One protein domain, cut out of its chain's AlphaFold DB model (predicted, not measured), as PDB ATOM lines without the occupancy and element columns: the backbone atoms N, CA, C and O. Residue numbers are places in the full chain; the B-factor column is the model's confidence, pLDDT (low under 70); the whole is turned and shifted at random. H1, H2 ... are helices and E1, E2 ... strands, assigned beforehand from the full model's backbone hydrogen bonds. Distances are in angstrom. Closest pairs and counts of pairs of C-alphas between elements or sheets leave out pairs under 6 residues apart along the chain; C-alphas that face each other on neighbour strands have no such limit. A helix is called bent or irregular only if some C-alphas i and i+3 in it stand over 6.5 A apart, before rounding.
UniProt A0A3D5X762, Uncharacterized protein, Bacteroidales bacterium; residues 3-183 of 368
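Overview. This is residues 3 to 183 of the 368 residues of an uncharacterized protein of Bacteroidales bacterium (UniProt A0A3D5X762). The long helix H3 makes an L, and the nearly straight helix H1 runs inside it from one arm to the other; at the far end of the body from H3b is a long, bending two-stranded hairpin, E4 and E5. Near the middle lies a small strand pair, E1 and E2, with the short helix H2 packed on it, while E3 and E6 form a ribbon that joins the end of H3 to the hairpin. The printed part has 181 residues, with three named helices and six named strands in the order E1, H1, H2, E2, H3, E3, E4, E5, E6; the strands form three antiparallel pairs, and the class is mixed, helices and strands. It is only just compact, close to loose, with a radius of gyration of the C-alphas of 18.7 A, and only just elongated, spanning 59 by 39 by 28 A.

Arrangement. E1, residues 3 to 5, and E2, residues 75 to 78, are antiparallel neighbours, with N 4 and O 76 at 2.9 A. H1, residues 13 to 33, was assigned as one helix by its hydrogen bonds but is bent: C-alphas 21 and 24 are 7.0 A apart, and its arms H1a and H1b stand at a shallow tilt of 22 degrees. The closest C-alphas of E2 and H2, residues 63 to 68, are those of Phe 75 and Thr 64, 6.1 A apart. H3, residues 85 to 123, likewise assigned as one helix, is bent: C-alphas 105 and 108 are 8.2 A apart, and its arms H3a and H3b are about perpendicular at 79 degrees. H1b touches H3a, opposite ways at a steep tilt of 51 degrees, closest at the C-alphas of Leu 27 and Ala 98, 6.2 A. H1a touches H3b, with residues 113 to 117 of H3b alone, opposite ways at 37 degrees, only just steep; the closest C-alphas, of Met 14 and Ala 113, are 5.5 A apart. In H1a, H1b, H2, H3a and H3b every O i to N i+4 pair is within hydrogen-bond range. E3, residues 126 to 133, is the antiparallel neighbour of E6, residues 179 to 183, with N 180 and O 132 at 2.8 A. E4, residues 139 to 152, and E5, residues 159 to 176, form an antiparallel hairpin, with N 143 and O 171 at 2.8 A. E4 bends by 80 degrees at residue 142 and E5 by 118 degrees at residue 169; E5 runs on into E6 at 80 degrees. Residues 53 to 54 pair in parallel with residues 175 to 176 of E5.

Along the chain. E1 begins at C-alpha 3, (-27.485, 2.673, -1.760). H1a, residues 13 to 21, is 11.6 A long, and H1b, residues 24 to 33, 14.2 A. H3a, residues 85 to 105, is 30.4 A long, and H3b, residues 108 to 123, 23.0 A, ending at (-27.961, -22.771, -20.641). E3 is 20.0 A long, E4 34.3 A and E5 28.2 A. E6 ends at C-alpha 183, (-12.340, -11.016, -20.259).

Size, cuts and confidence. The C-alphas of Ala 123 and Lys 154 are the two farthest apart, 60.4 A. The printed part has no cut. The link from H1 to H2, residues 34 to 62, is long; residues 81 to 86 stand free. The mean pLDDT of the printed part is 95.2, and no printed residue is under 70.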
ATOM      1  N   LEU A   3     -27.133   4.023  -1.342       94.31
ATOM      2  CA  LEU A   3     -27.485   2.673  -1.760       94.31
ATOM      3  C   LEU A   3     -26.415   2.140  -2.709       94.31
ATOM      4  O   LEU A   3     -26.194   2.687  -3.787       94.31
ATOM      5  N   LEU A   4     -25.769   1.051  -2.313       93.25
ATOM      6  CA  LEU A   4     -24.936   0.253  -3.199       93.25
ATOM      7  C   LEU A   4     -25.812  -0.854  -3.792       93.25
ATOM      8  O   LEU A   4     -26.111  -1.853  -3.132       93.25
ATOM      9  N   SER A   5     -26.268  -0.618  -5.020       92.19
ATOM     10  CA  SER A   5     -27.042  -1.563  -5.830       92.19
ATOM     11  C   SER A   5     -26.106  -2.496  -6.603       92.19
ATOM     12  O   SER A   5     -24.955  -2.149  -6.879       92.19
ATOM     13  N   GLN A   6     -26.593  -3.683  -6.963       92.44
ATOM     14  CA  GLN A   6     -25.926  -4.508  -7.970       92.44
ATOM     15  C   GLN A   6     -25.896  -3.785  -9.313       92.44
ATOM     16  O   GLN A   6     -26.813  -3.041  -9.658       92.44
ATOM     17  N   HIS A   7     -24.867  -4.047 -10.114       92.38
ATOM     18  CA  HIS A   7     -24.828  -3.495 -11.455       92.38
ATOM     19  C   HIS A   7     -25.784  -4.273 -12.379       92.38
ATOM     20  O   HIS A   7     -25.611  -5.486 -12.527       92.38
ATOM     21  N   PRO A   8     -26.746  -3.632 -13.075       91.88
ATOM     22  CA  PRO A   8     -27.677  -4.348 -13.953       91.88
ATOM     23  C   PRO A   8     -26.987  -5.161 -15.060       91.88
ATOM     24  O   PRO A   8     -27.491  -6.209 -15.448       91.88
ATOM     25  N   GLN A   9     -25.815  -4.710 -15.537       90.62
ATOM     26  CA  GLN A   9     -25.015  -5.427 -16.550       90.62
ATOM     27  C   GLN A   9     -24.445  -6.769 -16.057       90.62
ATOM     28  O   GLN A   9     -24.090  -7.602 -16.886       90.62
ATOM     29  N   GLU A  10     -24.336  -6.979 -14.743       90.50
ATOM     30  CA  GLU A  10     -23.832  -8.235 -14.174       90.50
ATOM     31  C   GLU A  10     -24.935  -9.257 -13.873       90.50
ATOM     32  O   GLU A  10     -24.654 -10.396 -13.492       90.50
ATOM     33  N   LEU A  11     -26.195  -8.851 -14.006       94.31
ATOM     34  CA  LEU A  11     -27.344  -9.720 -13.829       94.31
ATOM     35  C   LEU A  11     -27.778 -10.286 -15.182       94.31
ATOM     36  O   LEU A  11     -27.549  -9.701 -16.239       94.31
ATOM     37  N   SER A  12     -28.477 -11.421 -15.155       95.56
ATOM     38  CA  SER A  12     -29.198 -11.895 -16.343       95.56
ATOM     39  C   SER A  12     -30.137 -10.796 -16.881       95.56
ATOM     40  O   SER A  12     -30.649 -10.019 -16.066       95.56
ATOM     41  N   PRO A  13     -30.479 -10.781 -18.181       95.38
ATOM     42  CA  PRO A  13     -31.332  -9.740 -18.759       95.38
ATOM     43  C   PRO A  13     -32.649  -9.504 -18.000       95.38
ATOM     44  O   PRO A  13     -33.048  -8.361 -17.799       95.38
ATOM     45  N   MET A  14     -33.289 -10.576 -17.513       97.00
ATOM     46  CA  MET A  14     -34.552 -10.507 -16.769       97.00
ATOM     47  C   MET A  14     -34.408  -9.775 -15.430       97.00
ATOM     48  O   MET A  14     -35.231  -8.924 -15.106       97.00
ATOM     49  N   LEU A  15     -33.366 -10.091 -14.653       97.50
ATOM     50  CA  LEU A  15     -33.116  -9.438 -13.364       97.50
ATOM     51  C   LEU A  15     -32.512  -8.046 -13.529       97.50
ATOM     52  O   LEU A  15     -32.848  -7.161 -12.753       97.50
ATOM     53  N   GLY A  16     -31.661  -7.840 -14.539       96.50
ATOM     54  CA  GLY A  16     -31.087  -6.533 -14.847       96.50
ATOM     55  C   GLY A  16     -32.170  -5.511 -15.183       96.50
ATOM     56  O   GLY A  16     -32.210  -4.454 -14.560       96.50
ATOM     57  N   SER A  17     -33.093  -5.862 -16.087       96.88
ATOM     58  CA  SER A  17     -34.237  -5.009 -16.444       96.88
ATOM     59  C   SER A  17     -35.168  -4.783 -15.246       96.88
ATOM     60  O   SER A  17     -35.482  -3.637 -14.931       96.88
ATOM     61  N   LEU A  18     -35.522  -5.838 -14.498       97.81
ATOM     62  CA  LEU A  18     -36.348  -5.709 -13.290       97.81
ATOM     63  C   LEU A  18     -35.726  -4.765 -12.251       97.81
ATOM     64  O   LEU A  18     -36.432  -3.955 -11.651       97.81
ATOM     65  N   LEU A  19     -34.411  -4.868 -12.042       97.19
ATOM     66  CA  LEU A  19     -33.682  -4.009 -11.122       97.19
ATOM     67  C   LEU A  19     -33.732  -2.551 -11.585       97.19
ATOM     68  O   LEU A  19     -34.174  -1.695 -10.823       97.19
ATOM     69  N   SER A  20     -33.310  -2.268 -12.821       95.50
ATOM     70  CA  SER A  20     -33.138  -0.892 -13.296       95.50
ATOM     71  C   SER A  20     -34.438  -0.168 -13.631       95.50
ATOM     72  O   SER A  20     -34.494   1.052 -13.512       95.50
ATOM     73  N   GLU A  21     -35.461  -0.888 -14.090       97.06
ATOM     74  CA  GLU A  21     -36.690  -0.283 -14.619       97.06
ATOM     75  C   GLU A  21     -37.837  -0.265 -13.605       97.06
ATOM     76  O   GLU A  21     -38.772   0.514 -13.772       97.06
ATOM     77  N   ASP A  22     -37.778  -1.090 -12.553       97.81
ATOM     78  CA  ASP A  22     -38.901  -1.248 -11.626       97.81
ATOM     79  C   ASP A  22     -38.494  -1.214 -10.149       97.81
ATOM     80  O   ASP A  22     -38.931  -0.328  -9.414       97.81
ATOM     81  N   LEU A  23     -37.643  -2.141  -9.699       98.00
ATOM     82  CA  LEU A  23     -37.304  -2.277  -8.280       98.00
ATOM     83  C   LEU A  23     -36.511  -1.081  -7.750       98.00
ATOM     84  O   LEU A  23     -36.893  -0.500  -6.736       98.00
ATOM     85  N   GLU A  24     -35.422  -0.693  -8.413       96.69
ATOM     86  CA  GLU A  24     -34.617   0.440  -7.962       96.69
ATOM     87  C   GLU A  24     -35.433   1.749  -8.001       96.69
ATOM     88  O   GLU A  24     -35.545   2.385  -6.950       96.69
ATOM     89  N   PRO A  25     -36.137   2.110  -9.098       97.38
ATOM     90  CA  PRO A  25     -37.040   3.265  -9.099       97.38
ATOM     91  C   PRO A  25     -38.094   3.239  -7.984       97.38
ATOM     92  O   PRO A  25     -38.336   4.262  -7.342       97.38
ATOM     93  N   PHE A  26     -38.704   2.081  -7.702       98.19
ATOM     94  CA  PHE A  26     -39.661   1.947  -6.601       98.19
ATOM     95  C   PHE A  26     -39.023   2.263  -5.243       98.19
ATOM     96  O   PHE A  26     -39.618   2.989  -4.442       98.19
ATOM     97  N   LEU A  27     -37.823   1.739  -4.979       98.25
ATOM     98  CA  LEU A  27     -37.114   1.970  -3.720       98.25
ATOM     99  C   LEU A  27     -36.745   3.448  -3.551       98.25
ATOM    100  O   LEU A  27     -36.970   4.003  -2.476       98.25
ATOM    101  N   TYR A  28     -36.232   4.101  -4.598       97.56
ATOM    102  CA  TYR A  28     -35.907   5.533  -4.553       97.56
ATOM    103  C   TYR A  28     -37.152   6.391  -4.290       97.56
ATOM    104  O   TYR A  28     -37.135   7.200  -3.362       97.56
ATOM    105  N   ASN A  29     -38.250   6.147  -5.012       98.00
ATOM    106  CA  ASN A  29     -39.510   6.877  -4.823       98.00
ATOM    107  C   ASN A  29     -40.107   6.659  -3.420       98.00
ATOM    108  O   ASN A  29     -40.586   7.599  -2.786       98.00
ATOM    109  N   SER A  30     -40.060   5.425  -2.908       98.12
ATOM    110  CA  SER A  30     -40.554   5.099  -1.561       98.12
ATOM    111  C   SER A  30     -39.743   5.813  -0.480       98.12
ATOM    112  O   SER A  30     -40.300   6.368   0.469       98.12
ATOM    113  N   MET A  31     -38.421   5.846  -0.643       97.94
ATOM    114  CA  MET A  31     -37.523   6.507   0.297       97.94
ATOM    115  C   MET A  31     -37.656   8.029   0.258       97.94
ATOM    116  O   MET A  31     -37.701   8.651   1.320       97.94
ATOM    117  N   GLU A  32     -37.804   8.628  -0.925       97.00
ATOM    118  CA  GLU A  32     -38.137  10.048  -1.068       97.00
ATOM    119  C   GLU A  32     -39.464  10.378  -0.363       97.00
ATOM    120  O   GLU A  32     -39.509  11.284   0.472       97.00
ATOM    121  N   GLY A  33     -40.514   9.580  -0.593       97.62
ATOM    122  CA  GLY A  33     -41.822   9.744   0.052       97.62
ATOM    123  C   GLY A  33     -41.809   9.576   1.578       97.62
ATOM    124  O   GLY A  33     -42.633  10.174   2.270       97.62
ATOM    125  N   SER A  34     -40.856   8.812   2.121       97.00
ATOM    126  CA  SER A  34     -40.645   8.666   3.571       97.00
ATOM    127  C   SER A  34     -39.894   9.845   4.216       97.00
ATOM    128  O   SER A  34     -39.789   9.918   5.440       97.00
ATOM    129  N   GLY A  35     -39.352  10.766   3.409       95.88
ATOM    130  CA  GLY A  35     -38.484  11.857   3.864       95.88
ATOM    131  C   GLY A  35     -37.011  11.462   4.049       95.88
ATOM    132  O   GLY A  35     -36.207  12.289   4.486       95.88
ATOM    133  N   TYR A  36     -36.631  10.230   3.693       95.31
ATOM    134  CA  TYR A  36     -35.264   9.707   3.771       95.31
ATOM    135  C   TYR A  36     -34.662   9.469   2.383       95.31
ATOM    136  O   TYR A  36     -34.237   8.365   2.063       95.31
ATOM    137  N   GLU A  37     -34.567  10.526   1.576       93.69
ATOM    138  CA  GLU A  37     -34.018  10.484   0.214       93.69
ATOM    139  C   GLU A  37     -32.714   9.660   0.095       93.69
ATOM    140  O   GLU A  37     -31.811   9.722   0.950       93.69
ATOM    141  N   MET A  38     -32.622   8.881  -0.985       95.00
ATOM    142  CA  MET A  38     -31.464   8.059  -1.323       95.00
ATOM    143  C   MET A  38     -30.658   8.634  -2.482       95.00
ATOM    144  O   MET A  38     -31.175   9.346  -3.331       95.00
ATOM    145  N   ILE A  39     -29.385   8.258  -2.530       94.62
ATOM    146  CA  ILE A  39     -28.500   8.455  -3.675       94.62
ATOM    147  C   ILE A  39     -27.656   7.191  -3.865       94.62
ATOM    148  O   ILE A  39     -27.473   6.421  -2.917       94.62
ATOM    149  N   SER A  40     -27.125   6.981  -5.070       92.81
ATOM    150  CA  SER A  40     -26.143   5.925  -5.325       92.81
ATOM    151  C   SER A  40     -24.952   6.030  -4.363       92.81
ATOM    152  O   SER A  40     -24.658   7.099  -3.819       92.81
ATOM    153  N   TYR A  41     -24.276   4.912  -4.115       92.56
ATOM    154  CA  TYR A  41     -23.113   4.874  -3.239       92.56
ATOM    155  C   TYR A  41     -22.031   5.876  -3.665       92.56
ATOM    156  O   TYR A  41     -21.686   5.996  -4.841       92.56
ATOM    157  N   ILE A  42     -21.493   6.615  -2.689       90.25
ATOM    158  CA  ILE A  42     -20.537   7.692  -2.952       90.25
ATOM    159  C   ILE A  42     -19.137   7.106  -3.058       90.25
ATOM    160  O   ILE A  42     -18.434   6.936  -2.064       90.25
ATOM    161  N   SER A  43     -18.739   6.844  -4.295       91.38
ATOM    162  CA  SER A  43     -17.381   6.471  -4.662       91.38
ATOM    163  C   SER A  43     -16.783   7.535  -5.586       91.38
ATOM    164  O   SER A  43     -16.999   7.472  -6.801       91.38
ATOM    165  N   PRO A  44     -16.082   8.542  -5.043       91.88
ATOM    166  CA  PRO A  44     -15.518   9.609  -5.853       91.88
ATOM    167  C   PRO A  44     -14.333   9.107  -6.693       91.88
ATOM    168  O   PRO A  44     -13.480   8.371  -6.206       91.88
ATOM    169  N   MET A  45     -14.263   9.551  -7.949       91.19
ATOM    170  CA  MET A  45     -13.141   9.279  -8.865       91.19
ATOM    171  C   MET A  45     -11.837   9.954  -8.410       91.19
ATOM    172  O   MET A  45     -10.739   9.526  -8.761       91.19
ATOM    173  N   GLY A  46     -11.957  11.027  -7.632       90.81
ATOM    174  CA  GLY A  46     -10.863  11.764  -7.018       90.81
ATOM    175  C   GLY A  46     -11.119  12.031  -5.536       90.81
ATOM    176  O   GLY A  46     -11.782  11.273  -4.839       90.81
ATOM    177  N   GLN A  47     -10.573  13.135  -5.025       87.75
ATOM    178  CA  GLN A  47     -10.643  13.453  -3.592       87.75
ATOM    179  C   GLN A  47     -12.022  13.960  -3.136       87.75
ATOM    180  O   GLN A  47     -12.302  13.959  -1.938       87.75
ATOM    181  N   THR A  48     -12.874  14.430  -4.055       90.81
ATOM    182  CA  THR A  48     -14.202  14.972  -3.732       90.81
ATOM    183  C   THR A  48     -15.267  14.472  -4.715       90.81
ATOM    184  O   THR A  48     -14.924  14.145  -5.854       90.81
ATOM    185  N   PRO A  49     -16.555  14.419  -4.327       91.00
ATOM    186  CA  PRO A  49     -17.640  13.987  -5.214       91.00
ATOM    187  C   PRO A  49     -17.717  14.759  -6.537       91.00
ATOM    188  O   PRO A  49     -18.040  14.183  -7.565       91.00
ATOM    189  N   GLU A  50     -17.358  16.044  -6.549       90.44
ATOM    190  CA  GLU A  50     -17.378  16.897  -7.745       90.44
ATOM    191  C   GLU A  50     -16.416  16.437  -8.848       90.44
ATOM    192  O   GLU A  50     -16.594  16.809 -10.004       90.44
ATOM    193  N   SER A  51     -15.422  15.606  -8.515       92.50
ATOM    194  CA  SER A  51     -14.566  14.941  -9.512       92.50
ATOM    195  C   SER A  51     -15.271  13.812 -10.280       92.50
ATOM    196  O   SER A  51     -14.696  13.254 -11.211       92.50
ATOM    197  N   GLY A  52     -16.512  13.499  -9.907       94.06
ATOM    198  CA  GLY A  52     -17.332  12.437 -10.464       94.06
ATOM    199  C   GLY A  52     -17.463  11.249  -9.518       94.06
ATOM    200  O   GLY A  52     -16.602  11.017  -8.667       94.06
ATOM    201  N   LEU A  53     -18.543  10.486  -9.677       95.06
ATOM    202  CA  LEU A  53     -18.811   9.252  -8.943       95.06
ATOM    203  C   LEU A  53     -18.711   8.039  -9.862       95.06
ATOM    204  O   LEU A  53     -19.101   8.106 -11.023       95.06
ATOM    205  N   GLN A  54     -18.262   6.914  -9.320       94.12
ATOM    206  CA  GLN A  54     -18.278   5.619  -9.991       94.12
ATOM    207  C   GLN A  54     -19.271   4.677  -9.307       94.12
ATOM    208  O   GLN A  54     -19.216   4.492  -8.094       94.12
ATOM    209  N   LEU A  55     -20.138   4.021 -10.076       91.38
ATOM    210  CA  LEU A  55     -20.871   2.854  -9.586       91.38
ATOM    211  C   LEU A  55     -19.972   1.627  -9.705       91.38
ATOM    212  O   LEU A  55     -19.647   1.221 -10.820       91.38
ATOM    213  N   TYR A  56     -19.560   1.039  -8.584       85.00
ATOM    214  CA  TYR A  56     -18.701  -0.142  -8.605       85.00
ATOM    215  C   TYR A  56     -19.421  -1.389  -9.105       85.00
ATOM    216  O   TYR A  56     -20.565  -1.672  -8.752       85.00
ATOM    217  N   LEU A  57     -18.677  -2.164  -9.882       89.25
ATOM    218  CA  LEU A  57     -19.017  -3.516 -10.278       89.25
ATOM    219  C   LEU A  57     -18.333  -4.441  -9.258       89.25
ATOM    220  O   LEU A  57     -17.137  -4.713  -9.343       89.25
ATOM    221  N   ASN A  58     -19.058  -4.750  -8.180       89.75
ATOM    222  CA  ASN A  58     -18.477  -5.361  -6.986       89.75
ATOM    223  C   ASN A  58     -18.141  -6.831  -7.217       89.75
ATOM    224  O   ASN A  58     -18.985  -7.618  -7.646       89.75
ATOM    225  N   SER A  59     -16.933  -7.215  -6.823       92.56
ATOM    226  CA  SER A  59     -16.493  -8.596  -6.923       92.56
ATOM    227  C   SER A  59     -17.263  -9.521  -5.950       92.56
ATOM    228  O   SER A  59     -17.840  -9.050  -4.955       92.56
ATOM    229  N   PRO A  60     -17.305 -10.839  -6.214       93.62
ATOM    230  CA  PRO A  60     -18.020 -11.838  -5.412       93.62
ATOM    231  C   PRO A  60     -17.741 -11.872  -3.912       93.62
ATOM    232  O   PRO A  60     -18.557 -12.410  -3.167       93.62
ATOM    233  N   ARG A  61     -16.622 -11.322  -3.431       94.00
ATOM    234  CA  ARG A  61     -16.359 -11.231  -1.985       94.00
ATOM    235  C   ARG A  61     -17.339 -10.318  -1.238       94.00
ATOM    236  O   ARG A  61     -17.439 -10.408  -0.017       94.00
ATOM    237  N   TYR A  62     -18.032  -9.422  -1.944       93.81
ATOM    238  CA  TYR A  62     -19.026  -8.512  -1.375       93.81
ATOM    239  C   TYR A  62     -20.446  -9.025  -1.617       93.81
ATOM    240  O   TYR A  62     -20.711  -9.646  -2.639       93.81
ATOM    241  N   THR A  63     -21.396  -8.694  -0.734       93.75
ATOM    242  CA  THR A  63     -22.797  -9.160  -0.812       93.75
ATOM    243  C   THR A  63     -23.430  -8.960  -2.190       93.75
ATOM    244  O   THR A  63     -24.057  -9.882  -2.709       93.75
ATOM    245  N   THR A  64     -23.233  -7.789  -2.808       93.19
ATOM    246  CA  THR A  64     -23.780  -7.485  -4.139       93.19
ATOM    247  C   THR A  64     -23.170  -8.361  -5.232       93.19
ATOM    248  O   THR A  64     -23.899  -8.894  -6.067       93.19
ATOM    249  N   GLY A  65     -21.851  -8.574  -5.196       94.56
ATOM    250  CA  GLY A  65     -21.158  -9.457  -6.136       94.56
ATOM    251  C   GLY A  65     -21.464 -10.938  -5.894       94.56
ATOM    252  O   GLY A  65     -21.600 -11.712  -6.831       94.56
ATOM    253  N   TYR A  66     -21.639 -11.357  -4.642       96.06
ATOM    254  CA  TYR A  66     -21.999 -12.734  -4.314       96.06
ATOM    255  C   TYR A  66     -23.428 -13.060  -4.766       96.06
ATOM    256  O   TYR A  66     -23.665 -14.073  -5.422       96.06
ATOM    257  N   GLY A  67     -24.391 -12.176  -4.474       96.06
ATOM    258  CA  GLY A  67     -25.803 -12.384  -4.808       96.06
ATOM    259  C   GLY A  67     -26.053 -12.579  -6.307       96.06
ATOM    260  O   GLY A  67     -26.911 -13.386  -6.687       96.06
ATOM    261  N   ARG A  68     -25.269 -11.915  -7.176       94.31
ATOM    262  CA  ARG A  68     -25.416 -12.056  -8.637       94.31
ATOM    263  C   ARG A  68     -25.097 -13.468  -9.118       94.31
ATOM    264  O   ARG A  68     -25.713 -13.927 -10.075       94.31
ATOM    265  N   LEU A  69     -24.211 -14.189  -8.426       96.69
ATOM    266  CA  LEU A  69     -23.829 -15.557  -8.790       96.69
ATOM    267  C   LEU A  69     -24.976 -16.564  -8.614       96.69
ATOM    268  O   LEU A  69     -24.911 -17.661  -9.164       96.69
ATOM    269  N   PHE A  70     -26.036 -16.180  -7.892       97.19
ATOM    270  CA  PHE A  70     -27.198 -17.017  -7.577       97.19
ATOM    271  C   PHE A  70     -28.529 -16.385  -8.010       97.19
ATOM    272  O   PHE A  70     -29.587 -16.707  -7.452       97.19
ATOM    273  N   ASN A  71     -28.494 -15.460  -8.981       96.56
ATOM    274  CA  ASN A  71     -29.679 -14.764  -9.493       96.56
ATOM    275  C   ASN A  71     -30.525 -14.146  -8.363       96.56
ATOM    276  O   ASN A  71     -31.751 -14.271  -8.340       96.56
ATOM    277  N   THR A  72     -29.853 -13.544  -7.380       96.00
ATOM    278  CA  THR A  72     -30.476 -12.935  -6.203       96.00
ATOM    279  C   THR A  72     -30.146 -11.450  -6.173       96.00
ATOM    280  O   THR A  72     -28.972 -11.070  -6.130       96.00
ATOM    281  N   ILE A  73     -31.192 -10.619  -6.190       95.88
ATOM    282  CA  ILE A  73     -31.032  -9.172  -6.080       95.88
ATOM    283  C   ILE A  73     -30.627  -8.826  -4.652       95.88
ATOM    284  O   ILE A  73     -31.274  -9.251  -3.695       95.88
ATOM    285  N   THR A  74     -29.553  -8.061  -4.509       95.44
ATOM    286  CA  THR A  74     -29.022  -7.665  -3.202       95.44
ATOM    287  C   THR A  74     -28.620  -6.198  -3.198       95.44
ATOM    288  O   THR A  74     -28.236  -5.636  -4.222       95.44
ATOM    289  N   PHE A  75     -28.698  -5.593  -2.017       94.81
ATOM    290  CA  PHE A  75     -28.364  -4.196  -1.785       94.81
ATOM    291  C   PHE A  75     -27.533  -4.070  -0.515       94.81
ATOM    292  O   PHE A  75     -27.785  -4.777   0.464       94.81
ATOM    293  N   THR A  76     -26.610  -3.114  -0.501       94.62
ATOM    294  CA  THR A  76     -25.962  -2.650   0.728       94.62
ATOM    295  C   THR A  76     -26.369  -1.203   0.970       94.62
ATOM    296  O   THR A  76     -26.076  -0.317   0.170       94.62
ATOM    297  N   THR A  77     -27.063  -0.948   2.078       94.75
ATOM    298  CA  THR A  77     -27.396   0.415   2.503       94.75
ATOM    299  C   THR A  77     -26.296   0.985   3.378       94.75
ATOM    300  O   THR A  77     -25.868   0.327   4.328       94.75
ATOM    301  N   GLU A  78     -25.941   2.245   3.161       92.88
ATOM    302  CA  GLU A  78     -25.020   2.964   4.028       92.88
ATOM    303  C   GLU A  78     -25.636   4.272   4.544       92.88
ATOM    304  O   GLU A  78     -26.014   5.196   3.819       92.88
ATOM    305  N   ALA A  79     -25.781   4.353   5.868       92.00
ATOM    306  CA  ALA A  79     -26.287   5.542   6.530       92.00
ATOM    307  C   ALA A  79     -25.124   6.483   6.873       92.00
ATOM    308  O   ALA A  79     -24.237   6.142   7.656       92.00
ATOM    309  N   HIS A  80     -25.161   7.699   6.328       88.12
ATOM    310  CA  HIS A  80     -24.076   8.670   6.446       88.12
ATOM    311  C   HIS A  80     -23.686   8.946   7.913       88.12
ATOM    312  O   HIS A  80     -24.472   9.516   8.669       88.12
ATOM    313  N   MET A  81     -22.441   8.639   8.302       86.69
ATOM    314  CA  MET A  81     -21.977   8.638   9.702       86.69
ATOM    315  C   MET A  81     -22.164   9.961  10.471       86.69
ATOM    316  O   MET A  81     -22.381   9.938  11.679       86.69
ATOM    317  N   PHE A  82     -22.125  11.112   9.787       86.19
ATOM    318  CA  PHE A  82     -22.375  12.431  10.390       86.19
ATOM    319  C   PHE A  82     -23.851  12.780  10.645       86.19
ATOM    320  O   PHE A  82     -24.128  13.810  11.262       86.19
ATOM    321  N   LYS A  83     -24.813  11.967  10.190       90.19
ATOM    322  CA  LYS A  83     -26.229  12.163  10.533       90.19
ATOM    323  C   LYS A  83     -26.496  11.674  11.967       90.19
ATOM    324  O   LYS A  83     -25.859  10.706  12.406       90.19
ATOM    325  N   PRO A  84     -27.436  12.300  12.707       95.00
ATOM    326  CA  PRO A  84     -27.809  11.835  14.040       95.00
ATOM    327  C   PRO A  84     -28.173  10.350  14.028       95.00
ATOM    328  O   PRO A  84     -28.785   9.864  13.080       95.00
ATOM    329  N   PHE A  85     -27.810   9.622  15.087       96.38
ATOM    330  CA  PHE A  85     -28.010   8.170  15.156       96.38
ATOM    331  C   PHE A  85     -29.462   7.755  14.884       96.38
ATOM    332  O   PHE A  85     -29.687   6.856  14.080       96.38
ATOM    333  N   LYS A  86     -30.436   8.462  15.476       97.31
ATOM    334  CA  LYS A  86     -31.867   8.232  15.236       97.31
ATOM    335  C   LYS A  86     -32.217   8.286  13.743       97.31
ATOM    336  O   LYS A  86     -32.864   7.372  13.250       97.31
ATOM    337  N   GLU A  87     -31.742   9.302  13.027       96.62
ATOM    338  CA  GLU A  87     -32.014   9.459  11.591       96.62
ATOM    339  C   GLU A  87     -31.368   8.352  10.757       96.62
ATOM    340  O   GLU A  87     -31.949   7.898   9.779       96.62
ATOM    341  N   ARG A  88     -30.182   7.874  11.159       96.81
ATOM    342  CA  ARG A  88     -29.540   6.729  10.498       96.81
ATOM    343  C   ARG A  88     -30.369   5.454  10.653       96.81
ATOM    344  O   ARG A  88     -30.552   4.744   9.674       96.81
ATOM    345  N   VAL A  89     -30.886   5.198  11.856       97.06
ATOM    346  CA  VAL A  89     -31.740   4.032  12.138       97.06
ATOM    347  C   VAL A  89     -33.052   4.111  11.365       97.06
ATOM    348  O   VAL A  89     -33.434   3.131  10.733       97.06
ATOM    349  N   LEU A  90     -33.722   5.266  11.384       97.69
ATOM    350  CA  LEU A  90     -35.000   5.445  10.693       97.69
ATOM    351  C   LEU A  90     -34.855   5.336   9.172       97.69
ATOM    352  O   LEU A  90     -35.654   4.651   8.549       97.69
ATOM    353  N   ALA A  91     -33.794   5.894   8.582       97.25
ATOM    354  CA  ALA A  91     -33.532   5.725   7.154       97.25
ATOM    355  C   ALA A  91     -33.331   4.246   6.767       97.25
ATOM    356  O   ALA A  91     -33.852   3.796   5.752       97.25
ATOM    357  N   THR A  92     -32.607   3.462   7.576       97.38
ATOM    358  CA  THR A  92     -32.442   2.018   7.319       97.38
ATOM    359  C   THR A  92     -33.754   1.265   7.507       97.38
ATOM    360  O   THR A  92     -34.061   0.367   6.727       97.38
ATOM    361  N   TYR A  93     -34.540   1.636   8.517       97.94
ATOM    362  CA  TYR A  93     -35.854   1.052   8.762       97.94
ATOM    363  C   TYR A  93     -36.808   1.277   7.581       97.94
ATOM    364  O   TYR A  93     -37.408   0.314   7.106       97.94
ATOM    365  N   GLU A  94     -36.910   2.508   7.071       98.25
ATOM    366  CA  GLU A  94     -37.771   2.814   5.923       98.25
ATOM    367  C   GLU A  94     -37.303   2.096   4.651       98.25
ATOM    368  O   GLU A  94     -38.143   1.601   3.904       98.25
ATOM    369  N   PHE A  95     -35.991   1.921   4.443       98.38
ATOM    370  CA  PHE A  95     -35.496   1.126   3.314       98.38
ATOM    371  C   PHE A  95     -35.925  -0.342   3.415       98.38
ATOM    372  O   PHE A  95     -36.427  -0.913   2.448       98.38
ATOM    373  N   ILE A  96     -35.745  -0.960   4.589       98.25
ATOM    374  CA  ILE A  96     -36.149  -2.354   4.822       98.25
ATOM    375  C   ILE A  96     -37.656  -2.503   4.608       98.25
ATOM    376  O   ILE A  96     -38.091  -3.447   3.952       98.25
ATOM    377  N   LYS A  97     -38.448  -1.559   5.123       98.50
ATOM    378  CA  LYS A  97     -39.896  -1.536   4.929       98.50
ATOM    379  C   LYS A  97     -40.260  -1.415   3.447       98.50
ATOM    380  O   LYS A  97     -41.026  -2.239   2.970       98.50
ATOM    381  N   ALA A  98     -39.654  -0.489   2.702       98.44
ATOM    382  CA  ALA A  98     -39.886  -0.346   1.263       98.44
ATOM    383  C   ALA A  98     -39.531  -1.628   0.486       98.44
ATOM    384  O   ALA A  98     -40.273  -2.044  -0.402       98.44
ATOM    385  N   ALA A  99     -38.434  -2.301   0.840       98.00
ATOM    386  CA  ALA A  99     -38.064  -3.576   0.227       98.00
ATOM    387  C   ALA A  99     -39.071  -4.700   0.547       98.00
ATOM    388  O   ALA A  99     -39.375  -5.521  -0.326       98.00
ATOM    389  N   ILE A 100     -39.612  -4.736   1.771       98.38
ATOM    390  CA  ILE A 100     -40.678  -5.669   2.170       98.38
ATOM    391  C   ILE A 100     -41.968  -5.368   1.405       98.38
ATOM    392  O   ILE A 100     -42.555  -6.294   0.852       98.38
ATOM    393  N   ASP A 101     -42.371  -4.099   1.324       98.50
ATOM    394  CA  ASP A 101     -43.576  -3.662   0.614       98.50
ATOM    395  C   ASP A 101     -43.487  -4.047  -0.873       98.50
ATOM    396  O   ASP A 101     -44.384  -4.705  -1.400       98.50
ATOM    397  N   TYR A 102     -42.349  -3.781  -1.529       98.38
ATOM    398  CA  TYR A 102     -42.111  -4.236  -2.903       98.38
ATOM    399  C   TYR A 102     -42.213  -5.759  -3.030       98.38
ATOM    400  O   TYR A 102     -42.836  -6.277  -3.958       98.38
ATOM    401  N   SER A 103     -41.597  -6.497  -2.104       97.12
ATOM    402  CA  SER A 103     -41.598  -7.963  -2.134       97.12
ATOM    403  C   SER A 103     -42.998  -8.543  -1.938       97.12
ATOM    404  O   SER A 103     -43.330  -9.552  -2.559       97.12
ATOM    405  N   ASN A 104     -43.830  -7.907  -1.113       97.94
ATOM    406  CA  ASN A 104     -45.224  -8.284  -0.913       97.94
ATOM    407  C   ASN A 104     -46.063  -8.017  -2.171       97.94
ATOM    408  O   ASN A 104     -46.792  -8.895  -2.629       97.94
ATOM    409  N   ASP A 105     -45.908  -6.838  -2.769       97.75
ATOM    410  CA  ASP A 105     -46.748  -6.395  -3.883       97.75
ATOM    411  C   ASP A 105     -46.340  -7.035  -5.218       97.75
ATOM    412  O   ASP A 105     -47.179  -7.324  -6.074       97.75
ATOM    413  N   ARG A 106     -45.038  -7.280  -5.408       97.75
ATOM    414  CA  ARG A 106     -44.433  -7.746  -6.669       97.75
ATOM    415  C   ARG A 106     -43.661  -9.057  -6.522       97.75
ATOM    416  O   ARG A 106     -42.904  -9.437  -7.416       97.75
ATOM    417  N   GLY A 107     -43.893  -9.821  -5.454       97.25
ATOM    418  CA  GLY A 107     -43.211 -11.099  -5.200       97.25
ATOM    419  C   GLY A 107     -43.343 -12.124  -6.333       97.25
ATOM    420  O   GLY A 107     -42.397 -12.861  -6.627       97.25
ATOM    421  N   ALA A 108     -44.476 -12.133  -7.043       98.00
ATOM    422  CA  ALA A 108     -44.666 -12.977  -8.223       98.00
ATOM    423  C   ALA A 108     -43.723 -12.591  -9.381       98.00
ATOM    424  O   ALA A 108     -43.196 -13.469 -10.065       98.00
ATOM    425  N   LEU A 109     -43.476 -11.290  -9.574       97.50
ATOM    426  CA  LEU A 109     -42.548 -10.778 -10.584       97.50
ATOM    427  C   LEU A 109     -41.100 -11.140 -10.228       97.50
ATOM    428  O   LEU A 109     -40.394 -11.676 -11.079       97.50
ATOM    429  N   LEU A 110     -40.701 -10.951  -8.962       97.38
ATOM    430  CA  LEU A 110     -39.388 -11.366  -8.442       97.38
ATOM    431  C   LEU A 110     -39.142 -12.867  -8.654       97.38
ATOM    432  O   LEU A 110     -38.116 -13.271  -9.199       97.38
ATOM    433  N   THR A 111     -40.113 -13.701  -8.267       97.69
ATOM    434  CA  THR A 111     -40.010 -15.166  -8.370       97.69
ATOM    435  C   THR A 111     -39.903 -15.618  -9.823       97.69
ATOM    436  O   THR A 111     -39.090 -16.487 -10.155       97.69
ATOM    437  N   LYS A 112     -40.702 -15.012 -10.709       98.25
ATOM    438  CA  LYS A 112     -40.664 -15.297 -12.143       98.25
ATOM    439  C   LYS A 112     -39.318 -14.901 -12.746       98.25
ATOM    440  O   LYS A 112     -38.720 -15.726 -13.430       98.25
ATOM    441  N   ALA A 113     -38.839 -13.688 -12.465       98.12
ATOM    442  CA  ALA A 113     -37.564 -13.206 -12.976       98.12
ATOM    443  C   ALA A 113     -36.420 -14.118 -12.526       98.12
ATOM    444  O   ALA A 113     -35.702 -14.628 -13.377       98.12
ATOM    445  N   LYS A 114     -36.335 -14.440 -11.227       97.75
ATOM    446  CA  LYS A 114     -35.338 -15.388 -10.714       97.75
ATOM    447  C   LYS A 114     -35.405 -16.746 -11.417       97.75
ATOM    448  O   LYS A 114     -34.377 -17.245 -11.859       97.75
ATOM    449  N   SER A 115     -36.596 -17.332 -11.551       98.25
ATOM    450  CA  SER A 115     -36.749 -18.652 -12.182       98.25
ATOM    451  C   SER A 115     -36.294 -18.639 -13.646       98.25
ATOM    452  O   SER A 115     -35.619 -19.557 -14.099       98.25
ATOM    453  N   GLN A 116     -36.621 -17.578 -14.389       98.38
ATOM    454  CA  GLN A 116     -36.163 -17.408 -15.770       98.38
ATOM    455  C   GLN A 116     -34.645 -17.207 -15.846       98.38
ATOM    456  O   GLN A 116     -34.002 -17.746 -16.745       98.38
ATOM    457  N   SER A 117     -34.065 -16.464 -14.906       98.31
ATOM    458  CA  SER A 117     -32.619 -16.268 -14.793       98.31
ATOM    459  C   SER A 117     -31.875 -17.552 -14.453       98.31
ATOM    460  O   SER A 117     -30.816 -17.807 -15.019       98.31
ATOM    461  N   ASP A 118     -32.443 -18.389 -13.587       98.25
ATOM    462  CA  ASP A 118     -31.890 -19.698 -13.241       98.25
ATOM    463  C   ASP A 118     -31.838 -20.620 -14.476       98.25
ATOM    464  O   ASP A 118     -30.817 -21.265 -14.716       98.25
ATOM    465  N   GLU A 119     -32.890 -20.642 -15.306       98.25
ATOM    466  CA  GLU A 119     -32.885 -21.381 -16.583       98.25
ATOM    467  C   GLU A 119     -31.941 -20.771 -17.627       98.25
ATOM    468  O   GLU A 119     -31.272 -21.501 -18.359       98.25
ATOM    469  N   PHE A 120     -31.829 -19.443 -17.671       97.94
ATOM    470  CA  PHE A 120     -30.881 -18.761 -18.549       97.94
ATOM    471  C   PHE A 120     -29.428 -19.129 -18.210       97.94
ATOM    472  O   PHE A 120     -28.687 -19.555 -19.091       97.94
ATOM    473  N   VAL A 121     -29.038 -19.040 -16.934       97.81
ATOM    474  CA  VAL A 121     -27.672 -19.341 -16.464       97.81
ATOM    475  C   VAL A 121     -27.310 -20.815 -16.668       97.81
ATOM    476  O   VAL A 121     -26.177 -21.120 -17.041       97.81
ATOM    477  N   LYS A 122     -28.272 -21.735 -16.500       97.31
ATOM    478  CA  LYS A 122     -28.089 -23.163 -16.820       97.31
ATOM    479  C   LYS A 122     -27.678 -23.405 -18.273       97.31
ATOM    480  O   LYS A 122     -26.927 -24.338 -18.537       97.31
ATOM    481  N   ALA A 123     -28.215 -22.623 -19.207       96.81
ATOM    482  CA  ALA A 123     -27.961 -22.771 -20.641       96.81
ATOM    483  C   ALA A 123     -26.813 -21.880 -21.148       96.81
ATOM    484  O   ALA A 123     -26.342 -22.061 -22.273       96.81
ATOM    485  N   GLN A 124     -26.374 -20.909 -20.347       96.69
ATOM    486  CA  GLN A 124     -25.339 -19.951 -20.708       96.69
ATOM    487  C   GLN A 124     -23.978 -20.640 -20.860       96.69
ATOM    488  O   GLN A 124     -23.573 -21.445 -20.024       96.69
ATOM    489  N   LYS A 125     -23.268 -20.298 -21.942       96.38
ATOM    490  CA  LYS A 125     -21.934 -20.833 -22.253       96.38
ATOM    491  C   LYS A 125     -20.823 -19.793 -22.189       96.38
ATOM    492  O   LYS A 125     -19.684 -20.179 -21.994       96.38
ATOM    493  N   GLU A 126     -21.121 -18.504 -22.336       97.44
ATOM    494  CA  GLU A 126     -20.123 -17.429 -22.251       97.44
ATOM    495  C   GLU A 126     -20.370 -16.579 -21.003       97.44
ATOM    496  O   GLU A 126     -21.487 -16.105 -20.794       97.44
ATOM    497  N   PHE A 127     -19.337 -16.360 -20.191       96.75
ATOM    498  CA  PHE A 127     -19.392 -15.570 -18.961       96.75
ATOM    499  C   PHE A 127     -18.292 -14.520 -18.963       96.75
ATOM    500  O   PHE A 127     -17.121 -14.847 -19.134       96.75
ATOM    501  N   THR A 128     -18.649 -13.260 -18.729       95.31
ATOM    502  CA  THR A 128     -17.659 -12.205 -18.508       95.31
ATOM    503  C   THR A 128     -17.207 -12.239 -17.053       95.31
ATOM    504  O   THR A 128     -18.007 -11.994 -16.154       95.31
ATOM    505  N   ILE A 129     -15.928 -12.544 -16.834       94.50
ATOM    506  CA  ILE A 129     -15.316 -12.664 -15.499       94.50
ATOM    507  C   ILE A 129     -14.479 -11.442 -15.119       94.50
ATOM    508  O   ILE A 129     -14.130 -11.277 -13.957       94.50
ATOM    509  N   ARG A 130     -14.155 -10.568 -16.083       93.50
ATOM    510  CA  ARG A 130     -13.524  -9.270 -15.810       93.50
ATOM    511  C   ARG A 130     -14.167  -8.168 -16.626       93.50
ATOM    512  O   ARG A 130     -14.413  -8.319 -17.825       93.50
ATOM    513  N   HIS A 131     -14.346  -7.033 -15.969       93.81
ATOM    514  CA  HIS A 131     -14.925  -5.829 -16.539       93.81
ATOM    515  C   HIS A 131     -13.935  -4.669 -16.453       93.81
ATOM    516  O   HIS A 131     -13.021  -4.665 -15.629       93.81
ATOM    517  N   GLU A 132     -14.123  -3.676 -17.310       94.44
ATOM    518  CA  GLU A 132     -13.363  -2.428 -17.294       94.44
ATOM    519  C   GLU A 132     -14.322  -1.248 -17.383       94.44
ATOM    520  O   GLU A 132     -15.285  -1.295 -18.145       94.44
ATOM    521  N   LEU A 133     -14.087  -0.207 -16.580       94.88
ATOM    522  CA  LEU A 133     -14.915   0.993 -16.608       94.88
ATOM    523  C   LEU A 133     -14.793   1.676 -17.976       94.88
ATOM    524  O   LEU A 133     -13.695   2.020 -18.410       94.88
ATOM    525  N   ASP A 134     -15.929   1.932 -18.620       96.00
ATOM    526  CA  ASP A 134     -15.994   2.730 -19.838       96.00
ATOM    527  C   ASP A 134     -15.938   4.220 -19.481       96.00
ATOM    528  O   ASP A 134     -16.959   4.882 -19.277       96.00
ATOM    529  N   SER A 135     -14.725   4.766 -19.403       93.25
ATOM    530  CA  SER A 135     -14.508   6.182 -19.086       93.25
ATOM    531  C   SER A 135     -14.991   7.144 -20.178       93.25
ATOM    532  O   SER A 135     -15.023   8.353 -19.946       93.25
ATOM    533  N   THR A 136     -15.399   6.635 -21.348       95.94
ATOM    534  CA  THR A 136     -15.927   7.451 -22.452       95.94
ATOM    535  C   THR A 136     -17.426   7.729 -22.324       95.94
ATOM    536  O   THR A 136     -17.931   8.662 -22.950       95.94
ATOM    537  N   ARG A 137     -18.145   6.961 -21.492       96.25
ATOM    538  CA  ARG A 137     -19.591   7.091 -21.279       96.25
ATOM    539  C   ARG A 137     -19.885   7.662 -19.898       96.25
ATOM    540  O   ARG A 137     -19.826   6.958 -18.893       96.25
ATOM    541  N   VAL A 138     -20.247   8.939 -19.876       96.50
ATOM    542  CA  VAL A 138     -20.477   9.704 -18.647       96.50
ATOM    543  C   VAL A 138     -21.926  10.173 -18.600       96.50
ATOM    544  O   VAL A 138     -22.415  10.774 -19.554       96.50
ATOM    545  N   GLU A 139     -22.602   9.884 -17.493       95.81
ATOM    546  CA  GLU A 139     -23.918  10.435 -17.163       95.81
ATOM    547  C   GLU A 139     -23.772  11.563 -16.132       95.81
ATOM    548  O   GLU A 139     -22.686  11.800 -15.603       95.81
ATOM    549  N   GLU A 140     -24.863  12.258 -15.830       96.38
ATOM    550  CA  GLU A 140     -24.922  13.205 -14.717       96.38
ATOM    551  C   GLU A 140     -25.829  12.662 -13.613       96.38
ATOM    552  O   GLU A 140     -26.876  12.074 -13.890       96.38
ATOM    553  N   ILE A 141     -25.443  12.889 -12.359       95.38
ATOM    554  CA  ILE A 141     -26.286  12.641 -11.187       95.38
ATOM    555  C   ILE A 141     -26.394  13.921 -10.361       95.38
ATOM    556  O   ILE A 141     -25.390  14.598 -10.123       95.38
ATOM    557  N   GLU A 142     -27.606  14.264  -9.918       96.31
ATOM    558  CA  GLU A 142     -27.792  15.353  -8.963       96.31
ATOM    559  C   GLU A 142     -27.205  14.934  -7.607       96.31
ATOM    560  O   GLU A 142     -27.602  13.933  -7.012       96.31
ATOM    561  N   PHE A 143     -26.252  15.711  -7.105       95.56
ATOM    562  CA  PHE A 143     -25.589  15.469  -5.834       95.56
ATOM    563  C   PHE A 143     -25.831  16.626  -4.866       95.56
ATOM    564  O   PHE A 143     -25.541  17.790  -5.160       95.56
ATOM    565  N   LYS A 144     -26.337  16.279  -3.678       93.88
ATOM    566  CA  LYS A 144     -26.559  17.192  -2.552       93.88
ATOM    567  C   LYS A 144     -25.397  17.063  -1.571       93.88
ATOM    568  O   LYS A 144     -25.248  16.038  -0.905       93.88
ATOM    569  N   GLY A 145     -24.575  18.104  -1.490       92.88
ATOM    570  CA  GLY A 145     -23.310  18.093  -0.760       92.88
ATOM    571  C   GLY A 145     -23.036  19.375   0.016       92.88
ATOM    572  O   GLY A 145     -23.910  20.217   0.202       92.88
ATOM    573  N   TYR A 146     -21.793  19.502   0.467       93.44
ATOM    574  CA  TYR A 146     -21.244  20.669   1.153       93.44
ATOM    575  C   TYR A 146     -19.931  21.048   0.478       93.44
ATOM    576  O   TYR A 146     -19.203  20.149   0.054       93.44
ATOM    577  N   GLU A 147     -19.608  22.337   0.384       93.31
ATOM    578  CA  GLU A 147     -18.356  22.765  -0.252       93.31
ATOM    579  C   GLU A 147     -17.128  22.144   0.432       93.31
ATOM    580  O   GLU A 147     -16.973  22.195   1.655       93.31
ATOM    581  N   ALA A 148     -16.252  21.545  -0.376       92.38
ATOM    582  CA  ALA A 148     -14.985  20.985   0.065       92.38
ATOM    583  C   ALA A 148     -13.887  22.056   0.123       92.38
ATOM    584  O   ALA A 148     -13.708  22.844  -0.802       92.38
ATOM    585  N   GLU A 149     -13.084  22.033   1.181       93.00
ATOM    586  CA  GLU A 149     -11.902  22.877   1.330       93.00
ATOM    587  C   GLU A 149     -10.762  22.128   2.028       93.00
ATOM    588  O   GLU A 149     -10.973  21.182   2.792       93.00
ATOM    589  N   TYR A 150      -9.530  22.578   1.798       94.06
ATOM    590  CA  TYR A 150      -8.352  22.056   2.482       94.06
ATOM    591  C   TYR A 150      -7.897  23.022   3.569       94.06
ATOM    592  O   TYR A 150      -7.404  24.115   3.284       94.06
ATOM    593  N   ILE A 151      -8.001  22.587   4.823       95.50
ATOM    594  CA  ILE A 151      -7.539  23.352   5.986       95.50
ATOM    595  C   ILE A 151      -6.276  22.740   6.580       95.50
ATOM    596  O   ILE A 151      -5.982  21.563   6.365       95.50
ATOM    597  N   ASP A 152      -5.537  23.522   7.362       97.12
ATOM    598  CA  ASP A 152      -4.359  23.010   8.059       97.12
ATOM    599  C   ASP A 152      -4.747  21.951   9.098       97.12
ATOM    600  O   ASP A 152      -5.662  22.113   9.918       97.12
ATOM    601  N   SER A 153      -4.041  20.825   9.047       95.94
ATOM    602  CA  SER A 153      -4.145  19.755  10.024       95.94
ATOM    603  C   SER A 153      -3.428  20.169  11.300       95.94
ATOM    604  O   SER A 153      -2.212  20.339  11.327       95.94
ATOM    605  N   LYS A 154      -4.182  20.248  12.397       95.12
ATOM    606  CA  LYS A 154      -3.639  20.559  13.728       95.12
ATOM    607  C   LYS A 154      -2.767  19.441  14.320       95.12
ATOM    608  O   LYS A 154      -2.153  19.660  15.353       95.12
ATOM    609  N   ILE A 155      -2.760  18.252  13.709       96.31
ATOM    610  CA  ILE A 155      -2.077  17.055  14.231       96.31
ATOM    611  C   ILE A 155      -0.858  16.701  13.377       96.31
ATOM    612  O   ILE A 155       0.196  16.385  13.913       96.31
ATOM    613  N   THR A 156      -0.996  16.746  12.051       95.88
ATOM    614  CA  THR A 156       0.024  16.224  11.125       95.88
ATOM    615  C   THR A 156       0.864  17.312  10.461       95.88
ATOM    616  O   THR A 156       1.802  16.987   9.744       95.88
ATOM    617  N   GLY A 157       0.514  18.593  10.633       93.12
ATOM    618  CA  GLY A 157       1.190  19.720   9.975       93.12
ATOM    619  C   GLY A 157       0.947  19.834   8.461       93.12
ATOM    620  O   GLY A 157       1.379  20.806   7.854       93.12
ATOM    621  N   GLY A 158       0.247  18.871   7.847       95.94
ATOM    622  CA  GLY A 158      -0.179  18.919   6.445       95.94
ATOM    623  C   GLY A 158      -1.543  19.590   6.249       95.94
ATOM    624  O   GLY A 158      -2.100  20.192   7.166       95.94
ATOM    625  N   LYS A 159      -2.129  19.436   5.058       95.62
ATOM    626  CA  LYS A 159      -3.523  19.817   4.780       95.62
ATOM    627  C   LYS A 159      -4.467  18.640   5.040       95.62
ATOM    628  O   LYS A 159      -4.077  17.486   4.887       95.62
ATOM    629  N   ARG A 160      -5.717  18.926   5.404       94.44
ATOM    630  CA  ARG A 160      -6.802  17.939   5.480       94.44
ATOM    631  C   ARG A 160      -8.055  18.456   4.792       94.44
ATOM    632  O   ARG A 160      -8.364  19.644   4.890       94.44
ATOM    633  N   LEU A 161      -8.792  17.543   4.176       93.19
ATOM    634  CA  LEU A 161     -10.109  17.818   3.622       93.19
ATOM    635  C   LEU A 161     -11.102  18.154   4.749       93.19
ATOM    636  O   LEU A 161     -11.150  17.482   5.788       93.19
ATOM    637  N   ARG A 162     -11.890  19.207   4.546       92.88
ATOM    638  CA  ARG A 162     -13.052  19.584   5.351       92.88
ATOM    639  C   ARG A 162     -14.209  19.875   4.403       92.88
ATOM    640  O   ARG A 162     -14.019  20.515   3.380       92.88
ATOM    641  N   TYR A 163     -15.399  19.439   4.790       92.62
ATOM    642  CA  TYR A 163     -16.645  19.853   4.159       92.62
ATOM    643  C   TYR A 163     -17.312  20.918   5.032       92.62
ATOM    644  O   TYR A 163     -17.546  20.672   6.223       92.62
ATOM    645  N   ASP A 164     -17.566  22.098   4.471       92.81
ATOM    646  CA  ASP A 164     -18.173  23.228   5.173       92.81
ATOM    647  C   ASP A 164     -19.696  23.061   5.255       92.81
ATOM    648  O   ASP A 164     -20.430  23.225   4.279       92.81
ATOM    649  N   ARG A 165     -20.184  22.729   6.454       91.00
ATOM    650  CA  ARG A 165     -21.603  22.442   6.701       91.00
ATOM    651  C   ARG A 165     -22.508  23.668   6.582       91.00
ATOM    652  O   ARG A 165     -23.718  23.486   6.470       91.00
ATOM    653  N   ASP A 166     -21.932  24.867   6.576       95.12
ATOM    654  CA  ASP A 166     -22.661  26.123   6.400       95.12
ATOM    655  C   ASP A 166     -22.827  26.489   4.914       95.12
ATOM    656  O   ASP A 166     -23.552  27.427   4.581       95.12
ATOM    657  N   LYS A 167     -22.208  25.721   4.003       95.31
ATOM    658  CA  LYS A 167     -22.269  25.920   2.549       95.31
ATOM    659  C   LYS A 167     -22.792  24.678   1.818       95.31
ATOM    660  O   LYS A 167     -22.026  23.988   1.137       95.31
ATOM    661  N   PRO A 168     -24.085  24.339   1.974       95.75
ATOM    662  CA  PRO A 168     -24.690  23.262   1.205       95.75
ATOM    663  C   PRO A 168     -24.779  23.637  -0.278       95.75
ATOM    664  O   PRO A 168     -24.964  24.802  -0.628       95.75
ATOM    665  N   PHE A 169     -24.711  22.636  -1.150       95.38
ATOM    666  CA  PHE A 169     -24.957  22.804  -2.577       95.38
ATOM    667  C   PHE A 169     -25.766  21.640  -3.151       95.38
ATOM    668  O   PHE A 169     -25.764  20.531  -2.613       95.38
ATOM    669  N   THR A 170     -26.371  21.896  -4.306       96.88
ATOM    670  CA  THR A 170     -26.947  20.880  -5.188       96.88
ATOM    671  C   THR A 170     -26.366  21.096  -6.578       96.88
ATOM    672  O   THR A 170     -26.446  22.207  -7.105       96.88
ATOM    673  N   LYS A 171     -25.695  20.084  -7.133       95.75
ATOM    674  CA  LYS A 171     -25.015  20.165  -8.434       95.75
ATOM    675  C   LYS A 171     -25.157  18.848  -9.181       95.75
ATOM    676  O   LYS A 171     -25.074  17.794  -8.559       95.75
ATOM    677  N   ASN A 172     -25.261  18.920 -10.501       97.44
ATOM    678  CA  ASN A 172     -25.014  17.761 -11.348       97.44
ATOM    679  C   ASN A 172     -23.511  17.493 -11.397       97.44
ATOM    680  O   ASN A 172     -22.724  18.408 -11.654       97.44
ATOM    681  N   ILE A 173     -23.117  16.257 -11.111       96.69
ATOM    682  CA  ILE A 173     -21.724  15.807 -11.159       96.69
ATOM    683  C   ILE A 173     -21.593  14.600 -12.097       96.69
ATOM    684  O   ILE A 173     -22.574  13.871 -12.276       96.69
ATOM    685  N   PRO A 174     -20.404  14.363 -12.685       97.25
ATOM    686  CA  PRO A 174     -20.175  13.204 -13.544       97.25
ATOM    687  C   PRO A 174     -20.479  11.882 -12.829       97.25
ATOM    688  O   PRO A 174     -20.118  11.704 -11.666       97.25
ATOM    689  N   TYR A 175     -21.096  10.936 -13.529       96.62
ATOM    690  CA  TYR A 175     -21.420   9.610 -13.016       96.62
ATOM    691  C   TYR A 175     -21.028   8.519 -14.016       96.62
ATOM    692  O   TYR A 175     -21.553   8.435 -15.127       96.62
ATOM    693  N   TYR A 176     -20.084   7.675 -13.605       95.81
ATOM    694  CA  TYR A 176     -19.513   6.587 -14.386       95.81
ATOM    695  C   TYR A 176     -20.122   5.261 -13.939       95.81
ATOM    696  O   TYR A 176     -19.874   4.783 -12.831       95.81
ATOM    697  N   ARG A 177     -20.930   4.657 -14.808       93.56
ATOM    698  CA  ARG A 177     -21.690   3.436 -14.497       93.56
ATOM    699  C   ARG A 177     -21.797   2.468 -15.675       93.56
ATOM    700  O   ARG A 177     -22.718   1.667 -15.737       93.56
ATOM    701  N   HIS A 178     -20.925   2.599 -16.668       94.62
ATOM    702  CA  HIS A 178     -20.912   1.712 -17.827       94.62
ATOM    703  C   HIS A 178     -19.607   0.944 -17.834       94.62
ATOM    704  O   HIS A 178     -18.547   1.526 -17.619       94.62
ATOM    705  N   TYR A 179     -19.697  -0.356 -18.084       95.44
ATOM    706  CA  TYR A 179     -18.541  -1.235 -18.139       95.44
ATOM    707  C   TYR A 179     -18.475  -1.983 -19.468       95.44
ATOM    708  O   TYR A 179     -19.497  -2.391 -20.032       95.44
ATOM    709  N   LEU A 180     -17.246  -2.172 -19.944       95.50
ATOM    710  CA  LEU A 180     -16.884  -3.019 -21.071       95.50
ATOM    711  C   LEU A 180     -16.501  -4.414 -20.570       95.50
ATOM    712  O   LEU A 180     -16.002  -4.587 -19.454       95.50
ATOM    713  N   ARG A 181     -16.708  -5.421 -21.421       94.81
ATOM    714  CA  ARG A 181     -16.229  -6.786 -21.175       94.81
ATOM    715  C   ARG A 181     -14.726  -6.823 -21.435       94.81
ATOM    716  O   ARG A 181     -14.309  -6.609 -22.570       94.81
ATOM    717  N   LYS A 182     -13.930  -7.096 -20.401       95.19
ATOM    718  CA  LYS A 182     -12.468  -7.193 -20.509       95.19
ATOM    719  C   LYS A 182     -12.007  -8.626 -20.759       95.19
ATOM    720  O   LYS A 182     -11.109  -8.846 -21.562       95.19
ATOM    721  N   LEU A 183     -12.627  -9.593 -20.082       95.94
ATOM    722  CA  LEU A 183     -12.340 -11.016 -20.259       95.94
ATOM    723  C   LEU A 183     -13.627 -11.834 -20.159       95.94
ATOM    724  O   LEU A 183     -14.328 -11.776 -19.146       95.94
TER     725      LEU A 183